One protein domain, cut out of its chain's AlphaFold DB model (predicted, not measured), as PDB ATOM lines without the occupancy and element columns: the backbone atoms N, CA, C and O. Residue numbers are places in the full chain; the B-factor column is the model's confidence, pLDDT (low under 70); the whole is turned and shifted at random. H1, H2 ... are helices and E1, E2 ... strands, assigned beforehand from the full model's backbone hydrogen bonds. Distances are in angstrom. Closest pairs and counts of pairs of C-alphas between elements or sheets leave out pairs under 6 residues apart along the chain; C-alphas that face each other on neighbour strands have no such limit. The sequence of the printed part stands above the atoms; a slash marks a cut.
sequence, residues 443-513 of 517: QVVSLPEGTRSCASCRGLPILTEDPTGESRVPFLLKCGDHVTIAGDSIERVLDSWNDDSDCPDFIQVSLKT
ATOM      1  N   GLN A 443      19.611 -43.162  30.604       87.56
ATOM      2  CA  GLN A 443      18.610 -42.123  30.812       87.56
ATOM      3  C   GLN A 443      19.302 -40.795  31.097       87.56
ATOM      4  O   GLN A 443      20.268 -40.739  31.855       87.56
ATOM      5  N   VAL A 444      18.826 -39.716  30.476       89.62
ATOM      6  CA  VAL A 444      19.358 -38.373  30.733       89.62
ATOM      7  C   VAL A 444      18.921 -37.926  32.124       89.62
ATOM      8  O   VAL A 444      17.728 -37.915  32.427       89.62
ATOM      9  N   VAL A 445      19.888 -37.518  32.941       89.88
ATOM     10  CA  VAL A 445      19.657 -36.965  34.276       89.88
ATOM     11  C   VAL A 445      19.779 -35.449  34.207       89.88
ATOM     12  O   VAL A 445      20.702 -34.913  33.590       89.88
ATOM     13  N   SER A 446      18.846 -34.745  34.849       88.69
ATOM     14  CA  SER A 446      18.913 -33.289  34.965       88.69
ATOM     15  C   SER A 446      20.183 -32.872  35.698       88.69
ATOM     16  O   SER A 446      20.453 -33.334  36.805       88.69
ATOM     17  N   LEU A 447      20.940 -31.962  35.092       86.31
ATOM     18  CA  LEU A 447      22.075 -31.345  35.762       86.31
ATOM     19  C   LEU A 447      21.599 -30.502  36.957       86.31
ATOM     20  O   LEU A 447      20.600 -29.786  36.822       86.31
ATOM     21  N   PRO A 448      22.303 -30.538  38.101       84.44
ATOM     22  CA  PRO A 448      22.034 -29.633  39.212       84.44
ATOM     23  C   PRO A 448      22.138 -28.156  38.810       84.44
ATOM     24  O   PRO A 448      22.917 -27.773  37.933       84.44
ATOM     25  N   GLU A 449      21.373 -27.294  39.480       80.19
ATOM     26  CA  GLU A 449      21.489 -25.850  39.272       80.19
ATOM     27  C   GLU A 449      22.918 -25.371  39.574       80.19
ATOM     28  O   GLU A 449      23.506 -25.706  40.602       80.19
ATOM     29  N   GLY A 450      23.484 -24.574  38.663       81.25
ATOM     30  CA  GLY A 450      24.846 -24.051  38.788       81.25
ATOM     31  C   GLY A 450      25.943 -24.905  38.144       81.25
ATOM     32  O   GLY A 450      27.108 -24.512  38.227       81.25
ATOM     33  N   THR A 451      25.618 -26.016  37.464       82.25
ATOM     34  CA  THR A 451      26.613 -26.757  36.666       82.25
ATOM     35  C   THR A 451      27.260 -25.850  35.615       82.25
ATOM     36  O   THR A 451      26.581 -25.171  34.840       82.25
ATOM     37  N   ARG A 452      28.598 -25.838  35.587       84.19
ATOM     38  CA  ARG A 452      29.385 -25.013  34.665       84.19
ATOM     39  C   ARG A 452      29.276 -25.530  33.232       84.19
ATOM     40  O   ARG A 452      29.262 -26.740  33.003       84.19
ATOM     41  N   SER A 453      29.247 -24.612  32.267       83.94
ATOM     42  CA  SER A 453      29.431 -24.964  30.861       83.94
ATOM     43  C   SER A 453      30.878 -25.360  30.585       83.94
ATOM     44  O   SER A 453      31.806 -24.924  31.267       83.94
ATOM     45  N   CYS A 454      31.066 -26.186  29.563       82.81
ATOM     46  CA  CYS A 454      32.374 -26.645  29.140       82.81
ATOM     47  C   CYS A 454      33.289 -25.471  28.776       82.81
ATOM     48  O   CYS A 454      32.901 -24.580  28.014       82.81
ATOM     49  N   ALA A 455      34.530 -25.499  29.256       80.38
ATOM     50  CA  ALA A 455      35.523 -24.480  28.932       80.38
ATOM     51  C   ALA A 455      35.853 -24.428  27.427       80.38
ATOM     52  O   ALA A 455      36.052 -23.338  26.887       80.38
ATOM     53  N   SER A 456      35.852 -25.586  26.754       81.00
ATOM     54  CA  SER A 456      36.230 -25.728  25.342       81.00
ATOM     55  C   SER A 456      35.097 -25.338  24.387       81.00
ATOM     56  O   SER A 456      35.242 -24.410  23.592       81.00
ATOM     57  N   CYS A 457      33.925 -25.976  24.495       83.38
ATOM     58  CA  CYS A 457      32.829 -25.755  23.543       83.38
ATOM     59  C   CYS A 457      31.732 -24.795  24.035       83.38
ATOM     60  O   CYS A 457      30.806 -24.496  23.283       83.38
ATOM     61  N   ARG A 458      31.800 -24.328  25.292       83.38
ATOM     62  CA  ARG A 458      30.786 -23.481  25.958       83.38
ATOM     63  C   ARG A 458      29.387 -24.103  26.095       83.38
ATOM     64  O   ARG A 458      28.490 -23.438  26.610       83.38
ATOM     65  N   GLY A 459      29.197 -25.359  25.690       83.12
ATOM     66  CA  GLY A 459      27.958 -26.117  25.874       83.12
ATOM     67  C   GLY A 459      27.792 -26.654  27.298       83.12
ATOM     68  O   GLY A 459      28.768 -26.800  28.034       83.12
ATOM     69  N   LEU A 460      26.552 -26.955  27.692       85.31
ATOM     70  CA  LEU A 460      26.289 -27.727  28.909       85.31
ATOM     71  C   LEU A 460      26.591 -29.208  28.645       85.31
ATOM     72  O   LEU A 460      26.269 -29.701  27.559       85.31
ATOM     73  N   PRO A 461      27.213 -29.919  29.598       87.94
ATOM     74  CA  PRO A 461      27.416 -31.348  29.450       87.94
ATOM     75  C   PRO A 461      26.081 -32.103  29.526       87.94
ATOM     76  O   PRO A 461      25.063 -31.581  29.971       87.94
ATOM     77  N   ILE A 462      26.083 -33.356  29.092       89.75
ATOM     78  CA  ILE A 462      24.957 -34.275  29.233       89.75
ATOM     79  C   ILE A 462      25.367 -35.319  30.263       89.75
ATOM     80  O   ILE A 462      26.330 -36.053  30.043       89.75
ATOM     81  N   LEU A 463      24.639 -35.375  31.376       89.62
ATOM     82  CA  LEU A 463      24.771 -36.428  32.375       89.62
ATOM     83  C   LEU A 463      23.755 -37.532  32.076       89.62
ATOM     84  O   LEU A 463      22.575 -37.265  31.848       89.62
ATOM     85  N   THR A 464      24.221 -38.774  32.071       88.75
ATOM     86  CA  THR A 464      23.387 -39.960  31.874       88.75
ATOM     87  C   THR A 464      23.573 -40.940  33.018       88.75
ATOM     88  O   THR A 464      24.679 -41.075  33.544       88.75
ATOM     89  N   GLU A 465      22.510 -41.659  33.352       90.19
ATOM     90  CA  GLU A 465      22.492 -42.761  34.311       90.19
ATOM     91  C   GLU A 465      22.196 -44.076  33.584       90.19
ATOM     92  O   GLU A 465      21.366 -44.111  32.676       90.19
ATOM     93  N   ASP A 466      22.883 -45.148  33.974       84.00
ATOM     94  CA  ASP A 466      22.509 -46.518  33.628       84.00
ATOM     95  C   ASP A 466      21.741 -47.139  34.808       84.00
ATOM     96  O   ASP A 466      22.368 -47.581  35.777       84.00
ATOM     97  N   PRO A 467      20.398 -47.200  34.733       75.06
ATOM     98  CA  PRO A 467      19.543 -47.684  35.818       75.06
ATOM     99  C   PRO A 467      19.657 -49.196  36.054       75.06
ATOM    100  O   PRO A 467      19.153 -49.703  37.055       75.06
ATOM    101  N   THR A 468      20.270 -49.931  35.123       74.56
ATOM    102  CA  THR A 468      20.438 -51.388  35.208       74.56
ATOM    103  C   THR A 468      21.680 -51.779  36.007       74.56
ATOM    104  O   THR A 468      21.755 -52.890  36.528       74.56
ATOM    105  N   GLY A 469      22.655 -50.870  36.118       68.06
ATOM    106  CA  GLY A 469      23.948 -51.128  36.753       68.06
ATOM    107  C   GLY A 469      24.873 -52.060  35.960       68.06
ATOM    108  O   GLY A 469      25.976 -52.355  36.425       68.06
ATOM    109  N   GLU A 470      24.476 -52.507  34.763       64.62
ATOM    110  CA  GLU A 470      25.245 -53.459  33.951       64.62
ATOM    111  C   GLU A 470      26.580 -52.871  33.470       64.62
ATOM    112  O   GLU A 470      27.571 -53.593  33.345       64.62
ATOM    113  N   SER A 471      26.657 -51.553  33.256       62.53
ATOM    114  CA  SER A 471      27.874 -50.899  32.754       62.53
ATOM    115  C   SER A 471      28.988 -50.700  33.797       62.53
ATOM    116  O   SER A 471      30.050 -50.192  33.436       62.53
ATOM    117  N   ARG A 472      28.783 -51.082  35.075       65.38
ATOM    118  CA  ARG A 472      29.679 -50.838  36.242       65.38
ATOM    119  C   ARG A 472      30.006 -49.362  36.538       65.38
ATOM    120  O   ARG A 472      30.595 -49.065  37.572       65.38
ATOM    121  N   VAL A 473      29.615 -48.448  35.656       74.12
ATOM    122  CA  VAL A 473      29.760 -46.997  35.763       74.12
ATOM    123  C   VAL A 473      28.351 -46.412  35.701       74.12
ATOM    124  O   VAL A 473      27.850 -46.176  34.604       74.12
ATOM    125  N   PRO A 474      27.658 -46.209  36.828       80.94
ATOM    126  CA  PRO A 474      26.264 -45.779  36.795       80.94
ATOM    127  C   PRO A 474      26.113 -44.397  36.147       80.94
ATOM    128  O   PRO A 474      25.249 -44.230  35.285       80.94
ATOM    129  N   PHE A 475      27.016 -43.450  36.423       87.50
ATOM    130  CA  PHE A 475      26.921 -42.078  35.921       87.50
ATOM    131  C   PHE A 475      28.010 -41.742  34.902       87.50
ATOM    132  O   PHE A 475      29.198 -41.976  35.129       87.50
ATOM    133  N   LEU A 476      27.600 -41.152  33.776       87.31
ATOM    134  CA  LEU A 476      28.495 -40.710  32.708       87.31
ATOM    135  C   LEU A 476      28.124 -39.299  32.256       87.31
ATOM    136  O   LEU A 476      27.008 -39.071  31.783       87.31
ATOM    137  N   LEU A 477      29.078 -38.380  32.353       87.69
ATOM    138  CA  LEU A 477      28.975 -37.003  31.890       87.69
ATOM    139  C   LEU A 477      29.807 -36.829  30.618       87.69
ATOM    140  O   LEU A 477      31.007 -37.095  30.605       87.69
ATOM    141  N   LYS A 478      29.166 -36.379  29.538       88.31
ATOM    142  CA  LYS A 478      29.818 -36.103  28.251       88.31
ATOM    143  C   LYS A 478      29.592 -34.671  27.801       88.31
ATOM    144  O   LYS A 478      28.493 -34.140  27.937       88.31
ATOM    145  N   CYS A 479      30.603 -34.071  27.184       85.75
ATOM    146  CA  CYS A 479      30.449 -32.814  26.462       85.75
ATOM    147  C   CYS A 479      31.067 -32.928  25.065       85.75
ATOM    148  O   CYS A 479      32.288 -32.907  24.913       85.75
ATOM    149  N   GLY A 480      30.216 -33.078  24.044       79.12
ATOM    150  CA  GLY A 480      30.662 -33.390  22.681       79.12
ATOM    151  C   GLY A 480      31.610 -34.596  22.652       79.12
ATOM    152  O   GLY A 480      31.426 -35.545  23.413       79.12
ATOM    153  N   ASP A 481      32.649 -34.513  21.819       74.75
ATOM    154  CA  ASP A 481      33.650 -35.580  21.651       74.75
ATOM    155  C   ASP A 481      34.948 -35.358  22.449       74.75
ATOM    156  O   ASP A 481      35.897 -36.123  22.304       74.75
ATOM    157  N   HIS A 482      35.033 -34.298  23.262       71.56
ATOM    158  CA  HIS A 482      36.295 -33.855  23.875       71.56
ATOM    159  C   HIS A 482      36.356 -34.030  25.394       71.56
ATOM    160  O   HIS A 482      37.438 -33.918  25.955       71.56
ATOM    161  N   VAL A 483      35.235 -34.318  26.067       76.75
ATOM    162  CA  VAL A 483      35.242 -34.658  27.499       76.75
ATOM    163  C   VAL A 483      34.284 -35.808  27.782       76.75
ATOM    164  O   VAL A 483      33.120 -35.777  27.375       76.75
ATOM    165  N   THR A 484      34.777 -36.812  28.509       81.94
ATOM    166  CA  THR A 484      33.990 -37.924  29.052       81.94
ATOM    167  C   THR A 484      34.448 -38.206  30.482       81.94
ATOM    168  O   THR A 484      35.592 -38.598  30.687       81.94
ATOM    169  N   ILE A 485      33.558 -38.026  31.459       81.88
ATOM    170  CA  ILE A 485      33.815 -38.266  32.886       81.88
ATOM    171  C   ILE A 485      32.835 -39.323  33.392       81.88
ATOM    172  O   ILE A 485      31.635 -39.251  33.130       81.88
ATOM    173  N   ALA A 486      33.353 -40.311  34.110       84.12
ATOM    174  CA  ALA A 486      32.632 -41.479  34.602       84.12
ATOM    175  C   ALA A 486      32.734 -41.564  36.131       84.12
ATOM    176  O   ALA A 486      33.784 -41.250  36.691       84.12
ATOM    177  N   GLY A 487      31.679 -42.020  36.807       84.19
ATOM    178  CA  GLY A 487      31.706 -42.184  38.259       84.19
ATOM    179  C   GLY A 487      30.566 -43.022  38.827       84.19
ATOM    180  O   GLY A 487      29.601 -43.369  38.142       84.19
ATOM    181  N   ASP A 488      30.720 -43.365  40.103       85.94
ATOM    182  CA  ASP A 488      29.783 -44.148  40.911       85.94
ATOM    183  C   ASP A 488      28.665 -43.302  41.542       85.94
ATOM    184  O   ASP A 488      27.632 -43.848  41.924       85.94
ATOM    185  N   SER A 489      28.826 -41.976  41.588       87.25
ATOM    186  CA  SER A 489      27.791 -41.028  42.008       87.25
ATOM    187  C   SER A 489      27.797 -39.756  41.153       87.25
ATOM    188  O   SER A 489      28.803 -39.417  40.522       87.25
ATOM    189  N   ILE A 490      26.671 -39.035  41.142       86.81
ATOM    190  CA  ILE A 490      26.542 -37.747  40.447       86.81
ATOM    191  C   ILE A 490      27.535 -36.731  41.017       86.81
ATOM    192  O   ILE A 490      28.181 -36.013  40.257       86.81
ATOM    193  N   GLU A 491      27.692 -36.696  42.341       87.81
ATOM    194  CA  GLU A 491      28.586 -35.770  43.042       87.81
ATOM    195  C   GLU A 491      30.026 -35.956  42.576       87.81
ATOM    196  O   GLU A 491      30.659 -34.996  42.160       87.81
ATOM    197  N   ARG A 492      30.517 -37.198  42.526       84.81
ATOM    198  CA  ARG A 492      31.896 -37.485  42.116       84.81
ATOM    199  C   ARG A 492      32.178 -37.096  40.664       84.81
ATOM    200  O   ARG A 492      33.264 -36.603  40.346       84.81
ATOM    201  N   VAL A 493      31.207 -37.324  39.780       86.38
ATOM    202  CA  VAL A 493      31.302 -36.940  38.364       86.38
ATOM    203  C   VAL A 493      31.324 -35.419  38.217       86.38
ATOM    204  O   VAL A 493      32.102 -34.890  37.423       86.38
ATOM    205  N   LEU A 494      30.501 -34.706  38.989       86.25
ATOM    206  CA  LEU A 494      30.440 -33.246  38.956       86.25
ATOM    207  C   LEU A 494      31.635 -32.581  39.638       86.25
ATOM    208  O   LEU A 494      32.094 -31.558  39.144       86.25
ATOM    209  N   ASP A 495      32.157 -33.149  40.721       85.56
ATOM    210  CA  ASP A 495      33.381 -32.677  41.373       85.56
ATOM    211  C   ASP A 495      34.548 -32.754  40.386       85.56
ATOM    212  O   ASP A 495      35.205 -31.749  40.129       85.56
ATOM    213  N   SER A 496      34.699 -33.894  39.701       84.25
ATOM    214  CA  SER A 496      35.711 -34.066  38.647       84.25
ATOM    215  C   SER A 496      35.524 -33.069  37.491       84.25
ATOM    216  O   SER A 496      36.492 -32.507  36.993       84.25
ATOM    217  N   TRP A 497      34.278 -32.797  37.086       84.56
ATOM    218  CA  TRP A 497      33.960 -31.793  36.059       84.56
ATOM    219  C   TRP A 497      34.277 -30.353  36.494       84.56
ATOM    220  O   TRP A 497      34.600 -29.508  35.662       84.56
ATOM    221  N   ASN A 498      34.144 -30.049  37.784       79.94
ATOM    222  CA  ASN A 498      34.347 -28.704  38.319       79.94
ATOM    223  C   ASN A 498      35.808 -28.421  38.699       79.94
ATOM    224  O   ASN A 498      36.196 -27.246  38.678       79.94
ATOM    225  N   ASP A 499      36.582 -29.461  39.022       75.31
ATOM    226  CA  ASP A 499      38.008 -29.388  39.364       75.31
ATOM    227  C   ASP A 499      38.918 -29.270  38.127       75.31
ATOM    228  O   ASP A 499      39.984 -28.652  38.224       75.31
ATOM    229  N   ASP A 500      38.476 -29.749  36.955       58.50
ATOM    230  CA  ASP A 500      39.149 -29.591  35.650       58.50
ATOM    231  C   ASP A 500      39.092 -28.123  35.160       58.50
ATOM    232  O   ASP A 500      38.400 -27.736  34.215       58.50
ATOM    233  N   SER A 501      39.822 -27.257  35.859       45.50
ATOM    234  CA  SER A 501      40.028 -25.846  35.510       45.50
ATOM    235  C   SER A 501      41.117 -25.637  34.452       45.50
ATOM    236  O   SER A 501      41.177 -24.553  33.876       45.50
ATOM    237  N   ASP A 502      41.870 -26.686  34.116       44.00
ATOM    238  CA  ASP A 502      42.823 -26.733  33.011       44.00
ATOM    239  C   ASP A 502      42.669 -28.080  32.293       44.00
ATOM    240  O   ASP A 502      43.069 -29.115  32.810       44.00
ATOM    241  N   CYS A 503      42.054 -28.062  31.108       38.78
ATOM    242  CA  CYS A 503      41.855 -29.226  30.242       38.78
ATOM    243  C   CYS A 503      43.193 -29.970  30.027       38.78
ATOM    244  O   CYS A 503      44.053 -29.425  29.328       38.78
ATOM    245  N   PRO A 504      43.402 -31.188  30.565       33.84
ATOM    246  CA  PRO A 504      44.577 -31.967  30.225       33.84
ATOM    247  C   PRO A 504      44.337 -32.636  28.870       33.84
ATOM    248  O   PRO A 504      43.307 -33.271  28.641       33.84
ATOM    249  N   ASP A 505      45.299 -32.492  27.964       37.84
ATOM    250  CA  ASP A 505      45.386 -33.249  26.719       37.84
ATOM    251  C   ASP A 505      45.302 -34.762  26.998       37.84
ATOM    252  O   ASP A 505      46.311 -35.375  27.333       37.84
ATOM    253  N   PHE A 506      44.137 -35.401  26.828       29.92
ATOM    254  CA  PHE A 506      44.064 -36.861  26.702       29.92
ATOM    255  C   PHE A 506      43.024 -37.338  25.673       29.92
ATOM    256  O   PHE A 506      41.822 -37.129  25.791       29.92
ATOM    257  N   ILE A 507      43.579 -38.049  24.683       29.66
ATOM    258  CA  ILE A 507      43.015 -39.073  23.786       29.66
ATOM    259  C   ILE A 507      41.767 -38.671  22.982       29.66
ATOM    260  O   ILE A 507      40.635 -39.020  23.306       29.66
ATOM    261  N   GLN A 508      42.007 -38.070  21.811       24.33
ATOM    262  CA  GLN A 508      41.059 -38.123  20.695       24.33
ATOM    263  C   GLN A 508      40.861 -39.578  20.238       24.33
ATOM    264  O   GLN A 508      41.686 -40.131  19.510       24.33
ATOM    265  N   VAL A 509      39.733 -40.191  20.599       26.02
ATOM    266  CA  VAL A 509      39.207 -41.354  19.871       26.02
ATOM    267  C   VAL A 509      38.355 -40.816  18.724       26.02
ATOM    268  O   VAL A 509      37.201 -40.441  18.907       26.02
ATOM    269  N   SER A 510      38.941 -40.728  17.529       23.92
ATOM    270  CA  SER A 510      38.225 -40.316  16.318       23.92
ATOM    271  C   SER A 510      37.241 -41.412  15.887       23.92
ATOM    272  O   SER A 510      37.593 -42.293  15.104       23.92
ATOM    273  N   LEU A 511      35.993 -41.342  16.349       27.20
ATOM    274  CA  LEU A 511      34.889 -42.123  15.789       27.20
ATOM    275  C   LEU A 511      34.480 -41.507  14.444       27.20
ATOM    276  O   LEU A 511      33.698 -40.561  14.381       27.20
ATOM    277  N   LYS A 512      35.031 -42.029  13.342       26.19
ATOM    278  CA  LYS A 512      34.487 -41.746  12.008       26.19
ATOM    279  C   LYS A 512      33.171 -42.504  11.854       26.19
ATOM    280  O   LYS A 512      33.141 -43.728  11.900       26.19
ATOM    281  N   THR A 513      32.095 -41.760  11.645       28.48
ATOM    282  CA  THR A 513      30.793 -42.278  11.220       28.48
ATOM    283  C   THR A 513      30.936 -42.967   9.854       28.48
ATOM    284  O   THR A 513      31.578 -42.392   8.966       28.48
TER     285      THR A 513
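Overview. This is residues 443 to 513 of the 517 residues of an uncharacterized protein of Burkholderia sp. KK1 (UniProt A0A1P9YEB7). A small twisted sheet has helix H1 over one face, making two layers, with a long tail from residue 500 and little regular structure. The strands E1 E2 E3 E4 form a meander, each the antiparallel neighbour of the one before; H1 follows. The 71 printed residues are of mixed class and compact, with radius of gyration of the C-alphas 12.3 A and spans 33 by 31 by 18 A.

Along the chain. E1, residues 443 to 445, begins at C-alpha (18.610, -42.123, 30.812). E2 is 462 to 465, E3 475 to 479, E4 483 to 487. H1, 490 to 499, ends at C-alpha (38.008, -29.388, 39.364).

Arrangement. The hairpins have N and O within hydrogen-bond range: N 445 and O 463, 2.9 A; N 464 and O 476, 2.8 A; N 477 and O 485, 2.8 A. H1 is on the sheet; its closest C-alphas with E4, Val 493 and Gly 487, are 5.3 A apart. In H1 every O i to N i+4 pair is within range.

Size, cuts and confidence. The printed part has no cut; link E1 to E2 is long. Residues 469 to 472 and 500 to 513 have pLDDT under 70.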